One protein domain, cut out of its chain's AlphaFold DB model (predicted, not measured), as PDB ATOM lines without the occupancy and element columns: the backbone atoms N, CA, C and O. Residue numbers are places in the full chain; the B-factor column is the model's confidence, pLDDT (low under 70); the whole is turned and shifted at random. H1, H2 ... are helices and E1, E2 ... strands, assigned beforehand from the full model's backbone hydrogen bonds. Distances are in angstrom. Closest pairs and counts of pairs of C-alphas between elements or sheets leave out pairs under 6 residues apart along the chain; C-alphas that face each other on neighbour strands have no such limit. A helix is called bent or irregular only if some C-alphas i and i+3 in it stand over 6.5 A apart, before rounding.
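What this domain is: This is residues 300 to 450 of the 452 residues of an uncharacterized protein of Butyrivibrio sp. ob235 (UniProt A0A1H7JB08). Two strongly twisted sheets, E5 to E10 and E1 to E4, follow each other along the longest axis and are only partly face to face, where E3 and E4 of the smaller sheet come near E6, E7 and E8 of the larger. Helix H2 packs slantwise over one face of the larger sheet, while the short helix H1 lies at the far end of the smaller one, beside its strands. The printed part has 151 residues, with two named helices and ten named strands in the order H1, E1 to E10, H2. Both sheets are antiparallel, with the strand orders E5 E6 E7 E8 E9 E10 and E1 E2 E3 E4, and the class is mixed, helices and strands. The whole is compact, with a radius of gyration of the C-alphas of 16.1 A and spans of 49 by 38 by 24 A.

How they stand to each other: The larger sheet is a meander, each strand the antiparallel neighbour of the one before: E5 (residues 375 to 377), E6 (380 to 385), E7 (388 to 394), E8 (401 to 408), E9 (421 to 425) and E10 (428 to 432). Within hydrogen-bond range are N 382 and O 375 at 2.7 A for E5 and E6, N 390 and O 383 at 2.8 A for E6 and E7, N 391 and O 405 at 2.8 A for E7 and E8, N 424 and O 406 at 2.8 A for E8 and E9, and N 423 and O 430 at 2.8 A for E9 and E10. E8 bends by 74 degrees at residue 405. H2 (residues 434 to 445) is on this sheet at a height of 8.5 A, in two layers, a helix on one face of a sheet. It lies over E8, and only just over E7 and E9 with 3 C-alphas on each; it runs slantwise to the strands, at 38 degrees to E8 on the local plane. The closest C-alphas of E8 and H2 are those of Val 407 and Tyr 437, 6.3 A apart. The second meander is E1 (314 to 318), E2 (327 to 331), E3 (349 to 356) and E4 (359 to 367). Its pairs within range include N 318 and O 327 at 2.8 A, N 328 and O 353 at 2.8 A, and N 352 and O 364 at 2.8 A. The two sheets form a sandwich, two sheets face to face, with 33 pairs of C-alphas within 10 A and best planes 11 degrees apart. The closest C-alphas of E4 and E8 are those of Leu 363 and Leu 401, 5.7 A apart, and those of E4 and E6 are Glu 367 and Ala 383, 5.9 A apart. E4 bends by 55 degrees at residue 363. H1 (residues 300 to 306) is on the smaller sheet at a height of 8.4 A, over none of its strands, but only just, with 2 C-alphas on E2. H1 is irregular, C-alphas 301 and 304 being 7.7 A apart. In H1, 1 of 3 O i to N i+4 pairs and 2 of 4 O i to N i+3 pairs are within hydrogen-bond range; in H2, 7 of 8 O i to N i+4 pairs are. H1 and H2 are apart.

Where its parts are: H1 begins at C-alpha 300 (301.471, 388.399, 181.549). The longer strands measure, from first to last C-alpha, 23.1 A for E4, 22.6 A for E3, 19.5 A for E7, 18.5 A for E8 and 16.5 A for E6. E5 begins at C-alpha 375 (298.120, 366.566, 171.028). H2, 15.7 A long, ends at C-alpha 445 (296.705, 357.382, 170.986).

The domain as a whole: The two C-alphas farthest apart are those of Lys 304 and Thr 433, 49.3 A. The printed part has no cut. The links E2 to E3, residues 332 to 348, and E8 to E9, residues 409 to 420, are long. Residues 375 to 376 of E5 pair antiparallel with residues 448 to 449. The mean pLDDT of the printed part is 87.7, and residues 413 to 419 are under 70.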
ATOM      1  N   ASP A 300     300.711 387.149 181.404       77.06
ATOM      2  CA  ASP A 300     301.471 388.399 181.549       77.06
ATOM      3  C   ASP A 300     302.804 388.368 180.790       77.06
ATOM      4  O   ASP A 300     303.233 389.369 180.207       77.06
ATOM      5  N   VAL A 301     303.457 387.199 180.734       80.31
ATOM      6  CA  VAL A 301     304.705 387.010 179.973       80.31
ATOM      7  C   VAL A 301     304.499 387.301 178.489       80.31
ATOM      8  O   VAL A 301     305.378 387.887 177.844       80.31
ATOM      9  N   TYR A 302     303.367 386.859 177.937       82.94
ATOM     10  CA  TYR A 302     303.125 386.875 176.500       82.94
ATOM     11  C   TYR A 302     302.225 388.020 176.032       82.94
ATOM     12  O   TYR A 302     302.342 388.386 174.863       82.94
ATOM     13  N   GLN A 303     301.440 388.649 176.916       80.69
ATOM     14  CA  GLN A 303     300.443 389.682 176.601       80.69
ATOM     15  C   GLN A 303     300.942 390.726 175.592       80.69
ATOM     16  O   GLN A 303     300.382 390.878 174.513       80.69
ATOM     17  N   LYS A 304     302.058 391.403 175.887       76.38
ATOM     18  CA  LYS A 304     302.599 392.474 175.021       76.38
ATOM     19  C   LYS A 304     302.981 392.003 173.621       76.38
ATOM     20  O   LYS A 304     303.077 392.811 172.701       76.38
ATOM     21  N   VAL A 305     303.308 390.723 173.473       77.81
ATOM     22  CA  VAL A 305     303.749 390.166 172.197       77.81
ATOM     23  C   VAL A 305     302.575 389.569 171.439       77.81
ATOM     24  O   VAL A 305     302.472 389.785 170.235       77.81
ATOM     25  N   THR A 306     301.653 388.903 172.124       80.06
ATOM     26  CA  THR A 306     300.425 388.385 171.513       80.06
ATOM     27  C   THR A 306     299.466 389.508 171.116       80.06
ATOM     28  O   THR A 306     298.737 389.357 170.147       80.06
ATOM     29  N   GLU A 307     299.546 390.693 171.727       81.94
ATOM     30  CA  GLU A 307     298.880 391.915 171.236       81.94
ATOM     31  C   GLU A 307     299.314 392.330 169.816       81.94
ATOM     32  O   GLU A 307     298.604 393.079 169.146       81.94
ATOM     33  N   SER A 308     300.481 391.869 169.350       81.69
ATOM     34  CA  SER A 308     300.949 392.107 167.978       81.69
ATOM     35  C   SER A 308     300.495 391.042 166.979       81.69
ATOM     36  O   SER A 308     300.720 391.212 165.779       81.69
ATOM     37  N   PHE A 309     299.885 389.956 167.458       84.88
ATOM     38  CA  PHE A 309     299.392 388.881 166.610       84.88
ATOM     39  C   PHE A 309     298.113 389.308 165.890       84.88
ATOM     40  O   PHE A 309     297.339 390.152 166.346       84.88
ATOM     41  N   THR A 310     297.921 388.731 164.716       82.56
ATOM     42  CA  THR A 310     296.759 388.907 163.853       82.56
ATOM     43  C   THR A 310     295.803 387.723 163.999       82.56
ATOM     44  O   THR A 310     296.132 386.718 164.618       82.56
ATOM     45  N   GLU A 311     294.617 387.808 163.397       74.56
ATOM     46  CA  GLU A 311     293.636 386.707 163.393       74.56
ATOM     47  C   GLU A 311     294.120 385.427 162.680       74.56
ATOM     48  O   GLU A 311     293.495 384.376 162.803       74.56
ATOM     49  N   ASP A 312     295.214 385.510 161.919       77.81
ATOM     50  CA  ASP A 312     295.832 384.366 161.245       77.81
ATOM     51  C   ASP A 312     296.981 383.737 162.057       77.81
ATOM     52  O   ASP A 312     297.462 382.661 161.688       77.81
ATOM     53  N   ASP A 313     297.416 384.380 163.146       84.50
ATOM     54  CA  ASP A 313     298.459 383.870 164.035       84.50
ATOM     55  C   ASP A 313     297.838 382.941 165.082       84.50
ATOM     56  O   ASP A 313     297.145 383.366 166.004       84.50
ATOM     57  N   MET A 314     298.103 381.647 164.931       89.62
ATOM     58  CA  MET A 314     297.567 380.604 165.800       89.62
ATOM     59  C   MET A 314     298.561 380.321 166.922       89.62
ATOM     60  O   MET A 314     299.724 379.991 166.651       89.62
ATOM     61  N   TYR A 315     298.125 380.442 168.176       91.12
ATOM     62  CA  TYR A 315     299.002 380.239 169.324       91.12
ATOM     63  C   TYR A 315     298.274 379.715 170.555       91.12
ATOM     64  O   TYR A 315     297.107 379.994 170.785       91.12
ATOM     65  N   THR A 316     299.023 379.018 171.400       91.62
ATOM     66  CA  THR A 316     298.594 378.666 172.751       91.62
ATOM     67  C   THR A 316     299.804 378.602 173.680       91.62
ATOM     68  O   THR A 316     300.954 378.642 173.228       91.62
ATOM     69  N   ILE A 317     299.569 378.541 174.987       90.44
ATOM     70  CA  ILE A 317     300.625 378.507 175.999       90.44
ATOM     71  C   ILE A 317     300.722 377.092 176.559       90.44
ATOM     72  O   ILE A 317     299.744 376.530 177.044       90.44
ATOM     73  N   TRP A 318     301.928 376.536 176.540       90.81
ATOM     74  CA  TRP A 318     302.256 375.329 177.278       90.81
ATOM     75  C   TRP A 318     302.781 375.721 178.660       90.81
ATOM     76  O   TRP A 318     303.971 375.995 178.851       90.81
ATOM     77  N   ASP A 319     301.848 375.808 179.605       85.50
ATOM     78  CA  ASP A 319     302.079 376.266 180.978       85.50
ATOM     79  C   ASP A 319     302.318 375.082 181.927       85.50
ATOM     80  O   ASP A 319     301.487 374.746 182.770       85.50
ATOM     81  N   ASN A 320     303.438 374.383 181.716       88.38
ATOM     82  CA  ASN A 320     303.866 373.293 182.589       88.38
ATOM     83  C   ASN A 320     304.777 373.846 183.711       88.38
ATOM     84  O   ASN A 320     305.832 374.410 183.402       88.38
ATOM     85  N   PRO A 321     304.433 373.659 184.998       87.69
ATOM     86  CA  PRO A 321     305.195 374.168 186.145       87.69
ATOM     87  C   PRO A 321     306.616 373.611 186.279       87.69
ATOM     88  O   PRO A 321     307.479 374.241 186.909       87.69
ATOM     89  N   ILE A 322     306.899 372.467 185.651       87.88
ATOM     90  CA  ILE A 322     308.249 371.896 185.567       87.88
ATOM     91  C   ILE A 322     309.195 372.867 184.841       87.88
ATOM     92  O   ILE A 322     310.386 372.945 185.151       87.88
ATOM     93  N   PHE A 323     308.671 373.659 183.905       89.50
ATOM     94  CA  PHE A 323     309.447 374.622 183.137       89.50
ATOM     95  C   PHE A 323     309.694 375.886 183.945       89.50
ATOM     96  O   PHE A 323     308.772 376.444 184.519       89.50
ATOM     97  N   GLN A 324     310.917 376.421 183.912       87.62
ATOM     98  CA  GLN A 324     311.233 377.720 184.524       87.62
ATOM     99  C   GLN A 324     310.403 378.875 183.952       87.62
ATOM    100  O   GLN A 324     310.230 379.902 184.613       87.62
ATOM    101  N   LYS A 325     309.934 378.737 182.709       88.00
ATOM    102  CA  LYS A 325     309.031 379.679 182.053       88.00
ATOM    103  C   LYS A 325     308.018 378.923 181.200       88.00
ATOM    104  O   LYS A 325     308.422 377.965 180.537       88.00
ATOM    105  N   PRO A 326     306.770 379.409 181.121       89.94
ATOM    106  CA  PRO A 326     305.796 378.870 180.183       89.94
ATOM    107  C   PRO A 326     306.340 378.973 178.759       89.94
ATOM    108  O   PRO A 326     307.080 379.910 178.443       89.94
ATOM    109  N   LEU A 327     305.984 378.031 177.892       92.88
ATOM    110  CA  LEU A 327     306.406 378.015 176.490       92.88
ATOM    111  C   LEU A 327     305.263 378.467 175.588       92.88
ATOM    112  O   LEU A 327     304.099 378.200 175.866       92.88
ATOM    113  N   LEU A 328     305.593 379.144 174.493       93.44
ATOM    114  CA  LEU A 328     304.628 379.512 173.466       93.44
ATOM    115  C   LEU A 328     304.634 378.456 172.365       93.44
ATOM    116  O   LEU A 328     305.680 378.179 171.769       93.44
ATOM    117  N   LEU A 329     303.458 377.914 172.075       94.56
ATOM    118  CA  LEU A 329     303.216 377.109 170.891       94.56
ATOM    119  C   LEU A 329     302.642 378.018 169.811       94.56
ATOM    120  O   LEU A 329     301.660 378.711 170.052       94.56
ATOM    121  N   THR A 330     303.230 378.003 168.618       93.62
ATOM    122  CA  THR A 330     302.708 378.734 167.451       93.62
ATOM    123  C   THR A 330     302.568 377.802 166.264       93.62
ATOM    124  O   THR A 330     303.428 376.940 166.072       93.62
ATOM    125  N   ALA A 331     301.552 377.993 165.434       93.06
ATOM    126  CA  ALA A 331     301.324 377.155 164.264       93.06
ATOM    127  C   ALA A 331     300.933 377.970 163.025       93.06
ATOM    128  O   ALA A 331     300.400 379.072 163.131       93.06
ATOM    129  N   ASP A 332     301.189 377.416 161.835       88.31
ATOM    130  CA  ASP A 332     300.790 378.040 160.572       88.31
ATOM    131  C   ASP A 332     299.411 377.525 160.142       88.31
ATOM    132  O   ASP A 332     299.162 376.320 160.112       88.31
ATOM    133  N   LYS A 333     298.519 378.414 159.684       85.62
ATOM    134  CA  LYS A 333     297.153 378.053 159.234       85.62
ATOM    135  C   LYS A 333     297.121 376.979 158.143       85.62
ATOM    136  O   LYS A 333     296.142 376.253 157.983       85.62
ATOM    137  N   LYS A 334     298.211 376.857 157.380       87.94
ATOM    138  CA  LYS A 334     298.387 375.825 156.348       87.94
ATOM    139  C   LYS A 334     298.404 374.399 156.929       87.94
ATOM    140  O   LYS A 334     298.014 373.484 156.202       87.94
ATOM    141  N   ASP A 335     298.825 374.256 158.188       89.69
ATOM    142  CA  ASP A 335     298.979 372.997 158.925       89.69
ATOM    143  C   ASP A 335     297.691 372.601 159.662       89.69
ATOM    144  O   ASP A 335     297.642 371.561 160.316       89.69
ATOM    145  N   SER A 336     296.626 373.400 159.517       91.56
ATOM    146  CA  SER A 336     295.281 373.053 159.967       91.56
ATOM    147  C   SER A 336     294.817 371.728 159.353       91.56
ATOM    148  O   SER A 336     294.839 371.531 158.128       91.56
ATOM    149  N   ILE A 337     294.362 370.831 160.224       91.19
ATOM    150  CA  ILE A 337     293.826 369.516 159.860       91.19
ATOM    151  C   ILE A 337     292.441 369.655 159.237       91.19
ATOM    152  O   ILE A 337     292.133 368.971 158.255       91.19
ATOM    153  N   ASP A 338     291.640 370.585 159.759       88.56
ATOM    154  CA  ASP A 338     290.338 370.961 159.222       88.56
ATOM    155  C   ASP A 338     290.304 372.450 158.862       88.56
ATOM    156  O   ASP A 338     290.023 373.324 159.681       88.56
ATOM    157  N   LYS A 339     290.520 372.720 157.573       83.62
ATOM    158  CA  LYS A 339     290.537 374.076 157.007       83.62
ATOM    159  C   LYS A 339     289.174 374.771 157.007       83.62
ATOM    160  O   LYS A 339     289.101 375.925 156.592       83.62
ATOM    161  N   SER A 340     288.099 374.068 157.371       84.75
ATOM    162  CA  SER A 340     286.763 374.653 157.484       84.75
ATOM    163  C   SER A 340     286.495 375.266 158.860       84.75
ATOM    164  O   SER A 340     285.597 376.101 158.970       84.75
ATOM    165  N   LYS A 341     287.278 374.896 159.884       80.81
ATOM    166  CA  LYS A 341     287.184 375.493 161.217       80.81
ATOM    167  C   LYS A 341     287.779 376.902 161.237       80.81
ATOM    168  O   LYS A 341     288.823 377.164 160.642       80.81
ATOM    169  N   THR A 342     287.108 377.787 161.968       73.94
ATOM    170  CA  THR A 342     287.534 379.181 162.187       73.94
ATOM    171  C   THR A 342     288.066 379.412 163.604       73.94
ATOM    172  O   THR A 342     288.802 380.363 163.818       73.94
ATOM    173  N   TYR A 343     287.701 378.545 164.549       76.56
ATOM    174  CA  TYR A 343     288.120 378.559 165.952       76.56
ATOM    175  C   TYR A 343     288.483 377.131 166.364       76.56
ATOM    176  O   TYR A 343     288.050 376.190 165.685       76.56
ATOM    177  N   GLU A 344     289.245 376.983 167.451       81.31
ATOM    178  CA  GLU A 344     289.658 375.680 167.994       81.31
ATOM    179  C   GLU A 344     290.370 374.845 166.918       81.31
ATOM    180  O   GLU A 344     289.963 373.733 166.542       81.31
ATOM    181  N   ILE A 345     291.392 375.461 166.310       88.62
ATOM    182  CA  ILE A 345     292.055 374.900 165.139       88.62
ATOM    183  C   ILE A 345     293.078 373.871 165.605       88.62
ATOM    184  O   ILE A 345     294.040 374.178 166.302       88.62
ATOM    185  N   GLN A 346     292.893 372.639 165.144       94.31
ATOM    186  CA  GLN A 346     293.846 371.558 165.352       94.31
ATOM    187  C   GLN A 346     294.843 371.525 164.199       94.31
ATOM    188  O   GLN A 346     294.464 371.602 163.023       94.31
ATOM    189  N   VAL A 347     296.121 371.375 164.534       94.25
ATOM    190  CA  VAL A 347     297.227 371.452 163.574       94.25
ATOM    191  C   VAL A 347     298.070 370.188 163.596       94.25
ATOM    192  O   VAL A 347     298.211 369.534 164.627       94.25
ATOM    193  N   SER A 348     298.658 369.842 162.452       95.19
ATOM    194  CA  SER A 348     299.606 368.726 162.358       95.19
ATOM    195  C   SER A 348     301.032 369.114 162.744       95.19
ATOM    196  O   SER A 348     301.868 368.229 162.892       95.19
ATOM    197  N   ALA A 349     301.334 370.404 162.889       95.62
ATOM    198  CA  ALA A 349     302.652 370.877 163.284       95.62
ATOM    199  C   ALA A 349     302.562 372.168 164.099       95.62
ATOM    200  O   ALA A 349     301.746 373.040 163.798       95.62
ATOM    201  N   CYS A 350     303.428 372.309 165.099       96.50
ATOM    202  CA  CYS A 350     303.599 373.555 165.834       96.50
ATOM    203  C   CYS A 350     305.066 373.775 166.211       96.50
ATOM    204  O   CYS A 350     305.849 372.840 166.380       96.50
ATOM    205  N   LYS A 351     305.446 375.042 166.341       96.19
ATOM    206  CA  LYS A 351     306.744 375.464 166.861       96.19
ATOM    207  C   LYS A 351     306.636 375.703 168.351       96.19
ATOM    208  O   LYS A 351     305.689 376.345 168.800       96.19
ATOM    209  N   VAL A 352     307.651 375.270 169.082       96.38
ATOM    210  CA  VAL A 352     307.807 375.518 170.513       96.38
ATOM    211  C   VAL A 352     308.841 376.617 170.690       96.38
ATOM    212  O   VAL A 352     309.968 376.502 170.208       96.38
ATOM    213  N   SER A 353     308.473 377.697 171.371       93.69
ATOM    214  CA  SER A 353     309.351 378.845 171.598       93.69
ATOM    215  C   SER A 353     309.326 379.302 173.050       93.69
ATOM    216  O   SER A 353     308.306 379.218 173.723       93.69
ATOM    217  N   MET A 354     310.440 379.863 173.519       91.38
ATOM    218  CA  MET A 354     310.508 380.540 174.815       91.38
ATOM    219  C   MET A 354     310.700 382.051 174.651       91.38
ATOM    220  O   MET A 354     311.399 382.502 173.736       91.38
ATOM    221  N   MET A 355     310.171 382.845 175.585       86.12
ATOM    222  CA  MET A 355     310.499 384.271 175.677       86.12
ATOM    223  C   MET A 355     311.863 384.490 176.345       86.12
ATOM    224  O   MET A 355     312.064 384.202 177.531       86.12
ATOM    225  N   LYS A 356     312.802 385.089 175.610       83.69
ATOM    226  CA  LYS A 356     314.129 385.461 176.107       83.69
ATOM    227  C   LYS A 356     314.466 386.892 175.705       83.69
ATOM    228  O   LYS A 356     314.589 387.208 174.527       83.69
ATOM    229  N   ASN A 357     314.645 387.763 176.700       82.31
ATOM    230  CA  ASN A 357     314.977 389.180 176.502       82.31
ATOM    231  C   ASN A 357     313.999 389.906 175.549       82.31
ATOM    232  O   ASN A 357     314.426 390.663 174.678       82.31
ATOM    233  N   GLY A 358     312.694 389.632 175.685       78.31
ATOM    234  CA  GLY A 358     311.644 390.230 174.850       78.31
ATOM    235  C   GLY A 358     311.585 389.706 173.411       78.31
ATOM    236  O   GLY A 358     310.998 390.362 172.555       78.31
ATOM    237  N   LYS A 359     312.222 388.565 173.115       82.75
ATOM    238  CA  LYS A 359     312.162 387.890 171.812       82.75
ATOM    239  C   LYS A 359     311.883 386.402 171.973       82.75
ATOM    240  O   LYS A 359     312.381 385.781 172.913       82.75
ATOM    241  N   PHE A 360     311.178 385.822 171.010       87.00
ATOM    242  CA  PHE A 360     311.027 384.375 170.926       87.00
ATOM    243  C   PHE A 360     312.319 383.712 170.462       87.00
ATOM    244  O   PHE A 360     312.947 384.140 169.493       87.00
ATOM    245  N   THR A 361     312.714 382.669 171.179       90.94
ATOM    246  CA  THR A 361     313.748 381.728 170.755       90.94
ATOM    247  C   THR A 361     313.068 380.390 170.512       90.94
ATOM    248  O   THR A 361     312.512 379.820 171.449       90.94
ATOM    249  N   GLU A 362     313.087 379.930 169.263       94.12
ATOM    250  CA  GLU A 362     312.557 378.621 168.879       94.12
ATOM    251  C   GLU A 362     313.420 377.518 169.509       94.12
ATOM    252  O   GLU A 362     314.648 377.553 169.406       94.12
ATOM    253  N   LEU A 363     312.767 376.576 170.189       95.12
ATOM    254  CA  LEU A 363     313.384 375.384 170.777       95.12
ATOM    255  C   LEU A 363     313.319 374.198 169.811       95.12
ATOM    256  O   LEU A 363     314.217 373.360 169.795       95.12
ATOM    257  N   GLY A 364     312.262 374.139 169.000       95.56
ATOM    258  CA  GLY A 364     312.065 373.120 167.980       95.56
ATOM    259  C   GLY A 364     310.660 373.151 167.389       95.56
ATOM    260  O   GLY A 364     309.820 373.967 167.776       95.56
ATOM    261  N   THR A 365     310.411 372.220 166.475       95.81
ATOM    262  CA  THR A 365     309.105 371.993 165.847       95.81
ATOM    263  C   THR A 365     308.648 370.580 166.167       95.81
ATOM    264  O   THR A 365     309.433 369.636 166.070       95.81
ATOM    265  N   ILE A 366     307.381 370.444 166.536       96.69
ATOM    266  CA  ILE A 366     306.713 369.168 166.763       96.69
ATOM    267  C   ILE A 366     305.798 368.913 165.573       96.69
ATOM    268  O   ILE A 366     304.975 369.764 165.238       96.69
ATOM    269  N   GLU A 367     305.940 367.749 164.937       95.25
ATOM    270  CA  GLU A 367     305.199 367.391 163.726       95.25
ATOM    271  C   GLU A 367     304.563 366.002 163.864       95.25
ATOM    272  O   GLU A 367     305.244 364.991 164.053       95.25
ATOM    273  N   SER A 368     303.242 365.961 163.735       94.94
ATOM    274  CA  SER A 368     302.454 364.751 163.521       94.94
ATOM    275  C   SER A 368     302.348 364.444 162.023       94.94
ATOM    276  O   SER A 368     302.392 365.329 161.168       94.94
ATOM    277  N   ALA A 369     302.163 363.168 161.687       90.75
ATOM    278  CA  ALA A 369     301.976 362.704 160.314       90.75
ATOM    279  C   ALA A 369     300.544 362.202 160.079       90.75
ATOM    280  O   ALA A 369     299.731 362.102 160.996       90.75
ATOM    281  N   ASP A 370     300.221 361.878 158.824       87.44
ATOM    282  CA  ASP A 370     298.956 361.232 158.439       87.44
ATOM    283  C   ASP A 370     297.687 362.000 158.859       87.44
ATOM    284  O   ASP A 370     296.643 361.401 159.107       87.44
ATOM    285  N   LYS A 371     297.770 363.340 158.894       84.94
ATOM    286  CA  LYS A 371     296.707 364.251 159.362       84.94
ATOM    287  C   LYS A 371     296.304 364.048 160.828       84.94
ATOM    288  O   LYS A 371     295.185 364.390 161.201       84.94
ATOM    289  N   ASN A 372     297.194 363.505 161.655       92.38
ATOM    290  CA  ASN A 372     296.983 363.490 163.096       92.38
ATOM    291  C   ASN A 372     297.270 364.874 163.699       92.38
ATOM    292  O   ASN A 372     298.216 365.532 163.258       92.38
ATOM    293  N   PRO A 373     296.500 365.304 164.711       95.56
ATOM    294  CA  PRO A 373     296.803 366.509 165.471       95.56
ATOM    295  C   PRO A 373     298.040 366.330 166.336       95.56
ATOM    296  O   PRO A 373     298.308 365.246 166.861       95.56
ATOM    297  N   VAL A 374     298.789 367.417 166.502       96.94
ATOM    298  CA  VAL A 374     299.641 367.569 167.679       96.94
ATOM    299  C   VAL A 374     298.713 367.634 168.889       96.94
ATOM    300  O   VAL A 374     297.728 368.371 168.894       96.94
ATOM    301  N   SER A 375     298.988 366.792 169.873       95.50
ATOM    302  CA  SER A 375     298.120 366.566 171.028       95.50
ATOM    303  C   SER A 375     298.905 366.790 172.317       95.50
ATOM    304  O   SER A 375     300.129 366.867 172.289       95.50
ATOM    305  N   MET A 376     298.234 366.911 173.452       91.81
ATOM    306  CA  MET A 376     298.856 367.071 174.762       91.81
ATOM    307  C   MET A 376     298.419 365.948 175.698       91.81
ATOM    308  O   MET A 376     297.296 365.449 175.639       91.81
ATOM    309  N   SER A 377     299.352 365.548 176.551       89.12
ATOM    310  CA  SER A 377     299.182 364.586 177.635       89.12
ATOM    311  C   SER A 377     299.905 365.116 178.885       89.12
ATOM    312  O   SER A 377     300.708 366.047 178.759       89.12
ATOM    313  N   PRO A 378     299.685 364.527 180.072       82.94
ATOM    314  CA  PRO A 378     300.467 364.844 181.276       82.94
ATOM    315  C   PRO A 378     301.969 364.635 181.115       82.94
ATOM    316  O   PRO A 378     302.761 365.239 181.827       82.94
ATOM    317  N   ASP A 379     302.381 363.775 180.189       87.00
ATOM    318  CA  ASP A 379     303.797 363.464 179.999       87.00
ATOM    319  C   ASP A 379     304.473 364.418 179.013       87.00
ATOM    320  O   ASP A 379     305.699 364.426 178.897       87.00
ATOM    321  N   GLY A 380     303.683 365.230 178.303       92.06
ATOM    322  CA  GLY A 380     304.160 366.217 177.347       92.06
ATOM    323  C   GLY A 380     303.317 366.309 176.078       92.06
ATOM    324  O   GLY A 380     302.177 365.835 176.010       92.06
ATOM    325  N   ILE A 381     303.887 366.940 175.051       95.44
ATOM    326  CA  ILE A 381     303.230 367.109 173.752       95.44
ATOM    327  C   ILE A 381     303.427 365.849 172.913       95.44
ATOM    328  O   ILE A 381     304.548 365.438 172.627       95.44
ATOM    329  N   VAL A 382     302.324 365.265 172.472       96.38
ATOM    330  CA  VAL A 382     302.284 364.055 171.664       96.38
ATOM    331  C   VAL A 382     302.247 364.416 170.182       96.38
ATOM    332  O   VAL A 382     301.341 365.110 169.713       96.38
ATOM    333  N   ALA A 383     303.197 363.880 169.423       96.12
ATOM    334  CA  ALA A 383     303.140 363.835 167.967       96.12
ATOM    335  C   ALA A 383     303.121 362.386 167.495       96.12
ATOM    336  O   ALA A 383     303.891 361.552 167.971       96.12
ATOM    337  N   LYS A 384     302.242 362.082 166.543       94.31
ATOM    338  CA  LYS A 384     302.040 360.709 166.079       94.31
ATOM    339  C   LYS A 384     301.844 360.621 164.578       94.31
ATOM    340  O   LYS A 384     301.369 361.545 163.919       94.31
ATOM    341  N   GLY A 385     302.184 359.458 164.055       92.31
ATOM    342  CA  GLY A 385     301.872 359.009 162.711       92.31
ATOM    343  C   GLY A 385     301.556 357.525 162.747       92.31
ATOM    344  O   GLY A 385     301.652 356.880 163.785       92.31
ATOM    345  N   LYS A 386     301.243 356.933 161.600       89.25
ATOM    346  CA  LYS A 386     300.927 355.502 161.518       89.25
ATOM    347  C   LYS A 386     302.023 354.583 162.086       89.25
ATOM    348  O   LYS A 386     301.732 353.462 162.493       89.25
ATOM    349  N   HIS A 387     303.267 355.051 162.066       89.88
ATOM    350  CA  HIS A 387     304.467 354.259 162.328       89.88
ATOM    351  C   HIS A 387     305.305 354.782 163.507       89.88
ATOM    352  O   HIS A 387     306.347 354.205 163.812       89.88
ATOM    353  N   PHE A 388     304.871 355.869 164.154       92.81
ATOM    354  CA  PHE A 388     305.539 356.422 165.331       92.81
ATOM    355  C   PHE A 388     304.579 357.112 166.280       92.81
ATOM    356  O   PHE A 388     303.540 357.634 165.876       92.81
ATOM    357  N   LEU A 389     305.028 357.225 167.521       94.81
ATOM    358  CA  LEU A 389     304.478 358.145 168.497       94.81
ATOM    359  C   LEU A 389     305.621 358.700 169.344       94.81
ATOM    360  O   LEU A 389     306.442 357.931 169.832       94.81
ATOM    361  N   TYR A 390     305.670 360.013 169.526       95.12
ATOM    362  CA  TYR A 390     306.653 360.687 170.370       95.12
ATOM    363  C   TYR A 390     305.954 361.582 171.377       95.12
ATOM    364  O   TYR A 390     305.019 362.299 171.023       95.12
ATOM    365  N   VAL A 391     306.468 361.577 172.600       95.31
ATOM    366  CA  VAL A 391     306.108 362.499 173.669       95.31
ATOM    367  C   VAL A 391     307.285 363.445 173.874       95.31
ATOM    368  O   VAL A 391     308.381 363.036 174.270       95.31
ATOM    369  N   TYR A 392     307.065 364.708 173.542       95.06
ATOM    370  CA  TYR A 392     308.044 365.775 173.655       95.06
ATOM    371  C   TYR A 392     307.918 366.489 174.995       95.06
ATOM    372  O   TYR A 392     306.818 366.816 175.437       95.06
ATOM    373  N   GLU A 393     309.065 366.815 175.577       93.38
ATOM    374  CA  GLU A 393     309.207 367.629 176.780       93.38
ATOM    375  C   GLU A 393     310.307 368.672 176.548       93.38
ATOM    376  O   GLU A 393     311.290 368.408 175.851       93.38
ATOM    377  N   ALA A 394     310.152 369.874 177.099       92.19
ATOM    378  CA  ALA A 394     311.258 370.818 177.175       92.19
ATOM    379  C   ALA A 394     312.076 370.572 178.445       92.19
ATOM    380  O   ALA A 394     311.521 370.288 179.504       92.19
ATOM    381  N   THR A 395     313.396 370.737 178.375       90.88
ATOM    382  CA  THR A 395     314.235 370.691 179.580       90.88
ATOM    383  C   THR A 395     313.733 371.711 180.617       90.88
ATOM    384  O   THR A 395     313.243 372.770 180.219       90.88
ATOM    385  N   PRO A 396     313.876 371.473 181.938       87.69
ATOM    386  CA  PRO A 396     313.372 372.397 182.965       87.69
ATOM    387  C   PRO A 396     313.883 373.842 182.827       87.69
ATOM    388  O   PRO A 396     313.181 374.793 183.160       87.69
ATOM    389  N   ASP A 397     315.094 374.036 182.293       88.56
ATOM    390  CA  ASP A 397     315.672 375.355 181.994       88.56
ATOM    391  C   ASP A 397     315.229 375.955 180.642       88.56
ATOM    392  O   ASP A 397     315.735 377.004 180.224       88.56
ATOM    393  N   CYS A 398     314.284 375.293 179.974       88.06
ATOM    394  CA  CYS A 398     313.661 375.646 178.704       88.06
ATOM    395  C   CYS A 398     314.667 375.842 177.562       88.06
ATOM    396  O   CYS A 398     314.458 376.696 176.702       88.06
ATOM    397  N   ARG A 399     315.797 375.123 177.562       88.44
ATOM    398  CA  ARG A 399     316.847 375.301 176.542       88.44
ATOM    399  C   ARG A 399     316.717 374.375 175.352       88.44
ATOM    400  O   ARG A 399     317.155 374.752 174.268       88.44
ATOM    401  N   GLU A 400     316.162 373.191 175.556       92.19
ATOM    402  CA  GLU A 400     316.086 372.159 174.530       92.19
ATOM    403  C   GLU A 400     314.724 371.473 174.584       92.19
ATOM    404  O   GLU A 400     314.156 371.287 175.657       92.19
ATOM    405  N   LEU A 401     314.212 371.101 173.412       93.31
ATOM    406  CA  LEU A 401     313.057 370.228 173.269       93.31
ATOM    407  C   LEU A 401     313.566 368.808 172.997       93.31
ATOM    408  O   LEU A 401     314.345 368.599 172.065       93.31
ATOM    409  N   VAL A 402     313.141 367.837 173.800       92.50
ATOM    410  CA  VAL A 402     313.613 366.449 173.742       92.50
ATOM    411  C   VAL A 402     312.447 365.473 173.629       92.50
ATOM    412  O   VAL A 402     311.331 365.766 174.049       92.50
ATOM    413  N   ILE A 403     312.711 364.287 173.075       92.50
ATOM    414  CA  ILE A 403     311.770 363.164 173.136       92.50
ATOM    415  C   ILE A 403     311.970 362.466 174.484       92.50
ATOM    416  O   ILE A 403     312.993 361.798 174.696       92.50
ATOM    417  N   LYS A 404     311.004 362.653 175.387       91.62
ATOM    418  CA  LYS A 404     310.967 362.046 176.723       91.62
ATOM    419  C   LYS A 404     310.635 360.561 176.622       91.62
ATOM    420  O   LYS A 404     311.380 359.735 177.148       91.62
ATOM    421  N   ASP A 405     309.586 360.232 175.876       92.25
ATOM    422  CA  ASP A 405     309.199 358.859 175.554       92.25
ATOM    423  C   ASP A 405     308.739 358.755 174.096       92.25
ATOM    424  O   ASP A 405     308.414 359.752 173.449       92.25
ATOM    425  N   GLY A 406     308.708 357.548 173.552       92.38
ATOM    426  CA  GLY A 406     308.184 357.328 172.217       92.38
ATOM    427  C   GLY A 406     308.481 355.951 171.668       92.38
ATOM    428  O   GLY A 406     309.235 355.172 172.245       92.38
ATOM    429  N   VAL A 407     307.889 355.653 170.522       93.25
ATOM    430  CA  VAL A 407     308.048 354.385 169.825       93.25
ATOM    431  C   VAL A 407     308.115 354.592 168.318       93.25
ATOM    432  O   VAL A 407     307.447 355.465 167.766       93.25
ATOM    433  N   GLU A 408     308.901 353.753 167.653       92.62
ATOM    434  CA  GLU A 408     308.946 353.635 166.193       92.62
ATOM    435  C   GLU A 408     308.748 352.167 165.804       92.62
ATOM    436  O   GLU A 408     309.228 351.255 166.492       92.62
ATOM    437  N   ASP A 409     308.028 351.934 164.707       89.38
ATOM    438  CA  ASP A 409     307.947 350.612 164.100       89.38
ATOM    439  C   ASP A 409     309.063 350.371 163.074       89.38
ATOM    440  O   ASP A 409     309.870 351.235 162.744       89.38
ATOM    441  N   ASN A 410     309.096 349.159 162.526       79.44
ATOM    442  CA  ASN A 410     310.153 348.719 161.621       79.44
ATOM    443  C   ASN A 410     310.117 349.336 160.207       79.44
ATOM    444  O   ASN A 410     310.898 348.902 159.352       79.44
ATOM    445  N   THR A 411     309.195 350.257 159.926       82.19
ATOM    446  CA  THR A 411     309.026 350.890 158.609       82.19
ATOM    447  C   THR A 411     309.633 352.285 158.525       82.19
ATOM    448  O   THR A 411     309.840 352.785 157.416       82.19
ATOM    449  N   ILE A 412     309.957 352.890 159.666       73.62
ATOM    450  CA  ILE A 412     310.580 354.208 159.765       73.62
ATOM    451  C   ILE A 412     311.894 354.121 160.548       73.62
ATOM    452  O   ILE A 412     312.218 353.099 161.146       73.62
ATOM    453  N   SER A 413     312.703 355.174 160.464       63.59
ATOM    454  CA  SER A 413     314.001 355.227 161.134       63.59
ATOM    455  C   SER A 413     314.390 356.681 161.411       63.59
ATOM    456  O   SER A 413     315.466 357.132 161.005       63.59
ATOM    457  N   ASN A 414     313.477 357.453 162.006       66.19
ATOM    458  CA  ASN A 414     313.661 358.896 162.174       66.19
ATOM    459  C   ASN A 414     314.740 359.197 163.223       66.19
ATOM    460  O   ASN A 414     315.532 360.117 163.021       66.19
ATOM    461  N   PHE A 415     314.820 358.402 164.299       60.47
ATOM    462  CA  PHE A 415     315.805 358.607 165.368       60.47
ATOM    463  C   PHE A 415     317.006 357.656 165.327       60.47
ATOM    464  O   PHE A 415     318.073 357.969 165.859       60.47
ATOM    465  N   SER A 416     316.885 356.485 164.701       53.91
ATOM    466  CA  SER A 416     318.017 355.557 164.571       53.91
ATOM    467  C   SER A 416     317.868 354.636 163.364       53.91
ATOM    468  O   SER A 416     316.757 354.313 162.983       53.91
ATOM    469  N   ASN A 417     318.969 354.158 162.771       64.25
ATOM    470  CA  ASN A 417     318.956 353.112 161.730       64.25
ATOM    471  C   ASN A 417     318.663 351.722 162.339       64.25
ATOM    472  O   ASN A 417     319.460 350.787 162.198       64.25
ATOM    473  N   HIS A 418     317.579 351.601 163.099       65.94
ATOM    474  CA  HIS A 418     317.205 350.382 163.801       65.94
ATOM    475  C   HIS A 418     316.486 349.395 162.873       65.94
ATOM    476  O   HIS A 418     316.000 349.733 161.796       65.94
ATOM    477  N   LYS A 419     316.475 348.122 163.278       68.50
ATOM    478  CA  LYS A 419     315.697 347.060 162.632       68.50
ATOM    479  C   LYS A 419     314.776 346.456 163.682       68.50
ATOM    480  O   LYS A 419     315.272 345.810 164.599       68.50
ATOM    481  N   GLY A 420     313.467 346.606 163.510       82.19
ATOM    482  CA  GLY A 420     312.467 346.134 164.474       82.19
ATOM    483  C   GLY A 420     311.708 347.295 165.105       82.19
ATOM    484  O   GLY A 420     311.736 348.390 164.563       82.19
ATOM    485  N   TYR A 421     311.023 347.032 166.214       89.06
ATOM    486  CA  TYR A 421     310.348 348.057 167.007       89.06
ATOM    487  C   TYR A 421     311.325 348.617 168.035       89.06
ATOM    488  O   TYR A 421     312.086 347.848 168.633       89.06
ATOM    489  N   ILE A 422     311.290 349.926 168.266       91.00
ATOM    490  CA  ILE A 422     312.066 350.557 169.337       91.00
ATOM    491  C   ILE A 422     311.179 351.378 170.260       91.00
ATOM    492  O   ILE A 422     310.133 351.880 169.850       91.00
ATOM    493  N   ARG A 423     311.658 351.547 171.490       92.12
ATOM    494  CA  ARG A 423     311.249 352.610 172.400       92.12
ATOM    495  C   ARG A 423     312.351 353.653 172.472       92.12
ATOM    496  O   ARG A 423     313.528 353.299 172.491       92.12
ATOM    497  N   ILE A 424     311.982 354.920 172.539       90.50
ATOM    498  CA  ILE A 424     312.880 356.036 172.811       90.50
ATOM    499  C   ILE A 424     312.568 356.517 174.218       90.50
ATOM    500  O   ILE A 424     311.432 356.861 174.486       90.50
ATOM    501  N   ARG A 425     313.558 356.571 175.105       88.81
ATOM    502  CA  ARG A 425     313.428 357.164 176.442       88.81
ATOM    503  C   ARG A 425     314.548 358.155 176.673       88.81
ATOM    504  O   ARG A 425     315.720 357.785 176.563       88.81
ATOM    505  N   ASN A 426     314.206 359.400 176.991       82.88
ATOM    506  CA  ASN A 426     315.164 360.485 177.215       82.88
ATOM    507  C   ASN A 426     316.217 360.558 176.091       82.88
ATOM    508  O   ASN A 426     317.429 360.544 176.333       82.88
ATOM    509  N   GLY A 427     315.741 360.517 174.843       78.50
ATOM    510  CA  GLY A 427     316.568 360.542 173.632       78.50
ATOM    511  C   GLY A 427     317.387 359.276 173.333       78.50
ATOM    512  O   GLY A 427     318.208 359.297 172.416       78.50
ATOM    513  N   LYS A 428     317.206 358.169 174.067       83.94
ATOM    514  CA  LYS A 428     317.916 356.896 173.830       83.94
ATOM    515  C   LYS A 428     316.975 355.821 173.304       83.94
ATOM    516  O   LYS A 428     315.943 355.572 173.910       83.94
ATOM    517  N   ALA A 429     317.372 355.154 172.222       87.94
ATOM    518  CA  ALA A 429     316.600 354.073 171.617       87.94
ATOM    519  C   ALA A 429     316.974 352.691 172.188       87.94
ATOM    520  O   ALA A 429     318.158 352.353 172.285       87.94
ATOM    521  N   GLU A 430     315.968 351.871 172.486       89.69
ATOM    522  CA  GLU A 430     316.087 350.464 172.878       89.69
ATOM    523  C   GLU A 430     315.138 349.585 172.056       89.69
ATOM    524  O   GLU A 430     314.036 350.006 171.715       89.69
ATOM    525  N   ASN A 431     315.557 348.365 171.704       90.44
ATOM    526  CA  ASN A 431     314.689 347.437 170.974       90.44
ATOM    527  C   ASN A 431     313.591 346.905 171.895       90.44
ATOM    528  O   ASN A 431     313.884 346.469 173.007       90.44
ATOM    529  N   ILE A 432     312.370 346.838 171.375       92.50
ATOM    530  CA  ILE A 432     311.201 346.301 172.075       92.50
ATOM    531  C   ILE A 432     310.457 345.286 171.203       92.50
ATOM    532  O   ILE A 432     310.724 345.114 170.009       92.50
ATOM    533  N   THR A 433     309.507 344.581 171.806       92.38
ATOM    534  CA  THR A 433     308.566 343.717 171.094       92.38
ATOM    535  C   THR A 433     307.422 344.520 170.471       92.38
ATOM    536  O   THR A 433     307.139 345.657 170.845       92.38
ATOM    537  N   LYS A 434     306.699 343.895 169.532       92.25
ATOM    538  CA  LYS A 434     305.479 344.472 168.944       92.25
ATOM    539  C   LYS A 434     304.399 344.757 169.996       92.25
ATOM    540  O   LYS A 434     303.709 345.760 169.889       92.25
ATOM    541  N   ASN A 435     304.258 343.888 170.997       92.25
ATOM    542  CA  ASN A 435     303.239 344.057 172.035       92.25
ATOM    543  C   ASN A 435     303.552 345.267 172.924       92.25
ATOM    544  O   ASN A 435     302.647 346.016 173.266       92.25
ATOM    545  N   GLU A 436     304.827 345.480 173.259       89.88
ATOM    546  CA  GLU A 436     305.265 346.674 173.992       89.88
ATOM    547  C   GLU A 436     305.051 347.947 173.165       89.88
ATOM    548  O   GLU A 436     304.564 348.938 173.701       89.88
ATOM    549  N   TYR A 437     305.338 347.905 171.857       92.44
ATOM    550  CA  TYR A 437     305.030 349.010 170.943       92.44
ATOM    551  C   TYR A 437     303.536 349.355 170.976       92.44
ATOM    552  O   TYR A 437     303.174 350.511 171.165       92.44
ATOM    553  N   GLU A 438     302.667 348.351 170.812       91.12
ATOM    554  CA  GLU A 438     301.213 348.546 170.780       91.12
ATOM    555  C   GLU A 438     300.677 349.075 172.114       91.12
ATOM    556  O   GLU A 438     299.801 349.936 172.107       91.12
ATOM    557  N   ALA A 439     301.223 348.610 173.240       86.31
ATOM    558  CA  ALA A 439     300.848 349.097 174.562       86.31
ATOM    559  C   ALA A 439     301.177 350.590 174.730       86.31
ATOM    560  O   ALA A 439     300.286 351.366 175.057       86.31
ATOM    561  N   ILE A 440     302.415 351.001 174.426       88.56
ATOM    562  CA  ILE A 440     302.853 352.402 174.563       88.56
ATOM    563  C   ILE A 440     302.117 353.310 173.572       88.56
ATOM    564  O   ILE A 440     301.689 354.406 173.924       88.56
ATOM    565  N   TYR A 441     301.944 352.859 172.326       91.25
ATOM    566  CA  TYR A 441     301.207 353.629 171.328       91.25
ATOM    567  C   TYR A 441     299.769 353.886 171.797       91.25
ATOM    568  O   TYR A 441     299.282 355.010 171.703       91.25
ATOM    569  N   LYS A 442     299.107 352.865 172.360       88.19
ATOM    570  CA  LYS A 442     297.737 352.967 172.872       88.19
ATOM    571  C   LYS A 442     297.615 353.933 174.056       88.19
ATOM    572  O   LYS A 442     296.593 354.610 174.142       88.19
ATOM    573  N   THR A 443     298.636 354.042 174.914       84.62
ATOM    574  CA  THR A 443     298.664 354.995 176.042       84.62
ATOM    575  C   THR A 443     298.402 356.430 175.585       84.62
ATOM    576  O   THR A 443     297.607 357.140 176.190       84.62
ATOM    577  N   TYR A 444     299.017 356.843 174.476       88.25
ATOM    578  CA  TYR A 444     298.959 358.228 173.995       88.25
ATOM    579  C   TYR A 444     298.100 358.405 172.737       88.25
ATOM    580  O   TYR A 444     297.955 359.520 172.231       88.25
ATOM    581  N   GLU A 445     297.515 357.328 172.205       84.69
ATOM    582  CA  GLU A 445     296.705 357.382 170.986       84.69
ATOM    583  C   GLU A 445     295.513 358.335 171.137       84.69
ATOM    584  O   GLU A 445     295.167 359.028 170.180       84.69
ATOM    585  N   ASN A 446     294.942 358.427 172.336       81.81
ATOM    586  CA  ASN A 446     293.795 359.283 172.638       81.81
ATOM    587  C   ASN A 446     294.185 360.583 173.361       81.81
ATOM    588  O   ASN A 446     293.328 361.202 173.987       81.81
ATOM    589  N   ALA A 447     295.457 360.995 173.287       89.00
ATOM    590  CA  ALA A 447     295.887 362.293 173.800       89.00
ATOM    591  C   ALA A 447     295.037 363.427 173.200       89.00
ATOM    592  O   ALA A 447     294.647 363.377 172.028       89.00
ATOM    593  N   VAL A 448     294.755 364.448 174.009       88.25
ATOM    594  CA  VAL A 448     293.813 365.517 173.657       88.25
ATOM    595  C   VAL A 448     294.455 366.429 172.610       88.25
ATOM    596  O   VAL A 448     295.545 366.945 172.863       88.25
ATOM    597  N   PRO A 449     293.836 366.648 171.436       93.00
ATOM    598  CA  PRO A 449     294.361 367.575 170.439       93.00
ATOM    599  C   PRO A 449     294.587 368.968 171.026       93.00
ATOM    600  O   PRO A 449     293.743 369.477 171.758       93.00
ATOM    601  N   ILE A 450     295.708 369.598 170.678       93.56
ATOM    602  CA  ILE A 450     295.939 370.995 171.044       93.56
ATOM    603  C   ILE A 450     295.111 371.873 170.112       93.56
ATOM    604  O   ILE A 450     295.180 371.738 168.886       93.56
TER     605      ILE A 450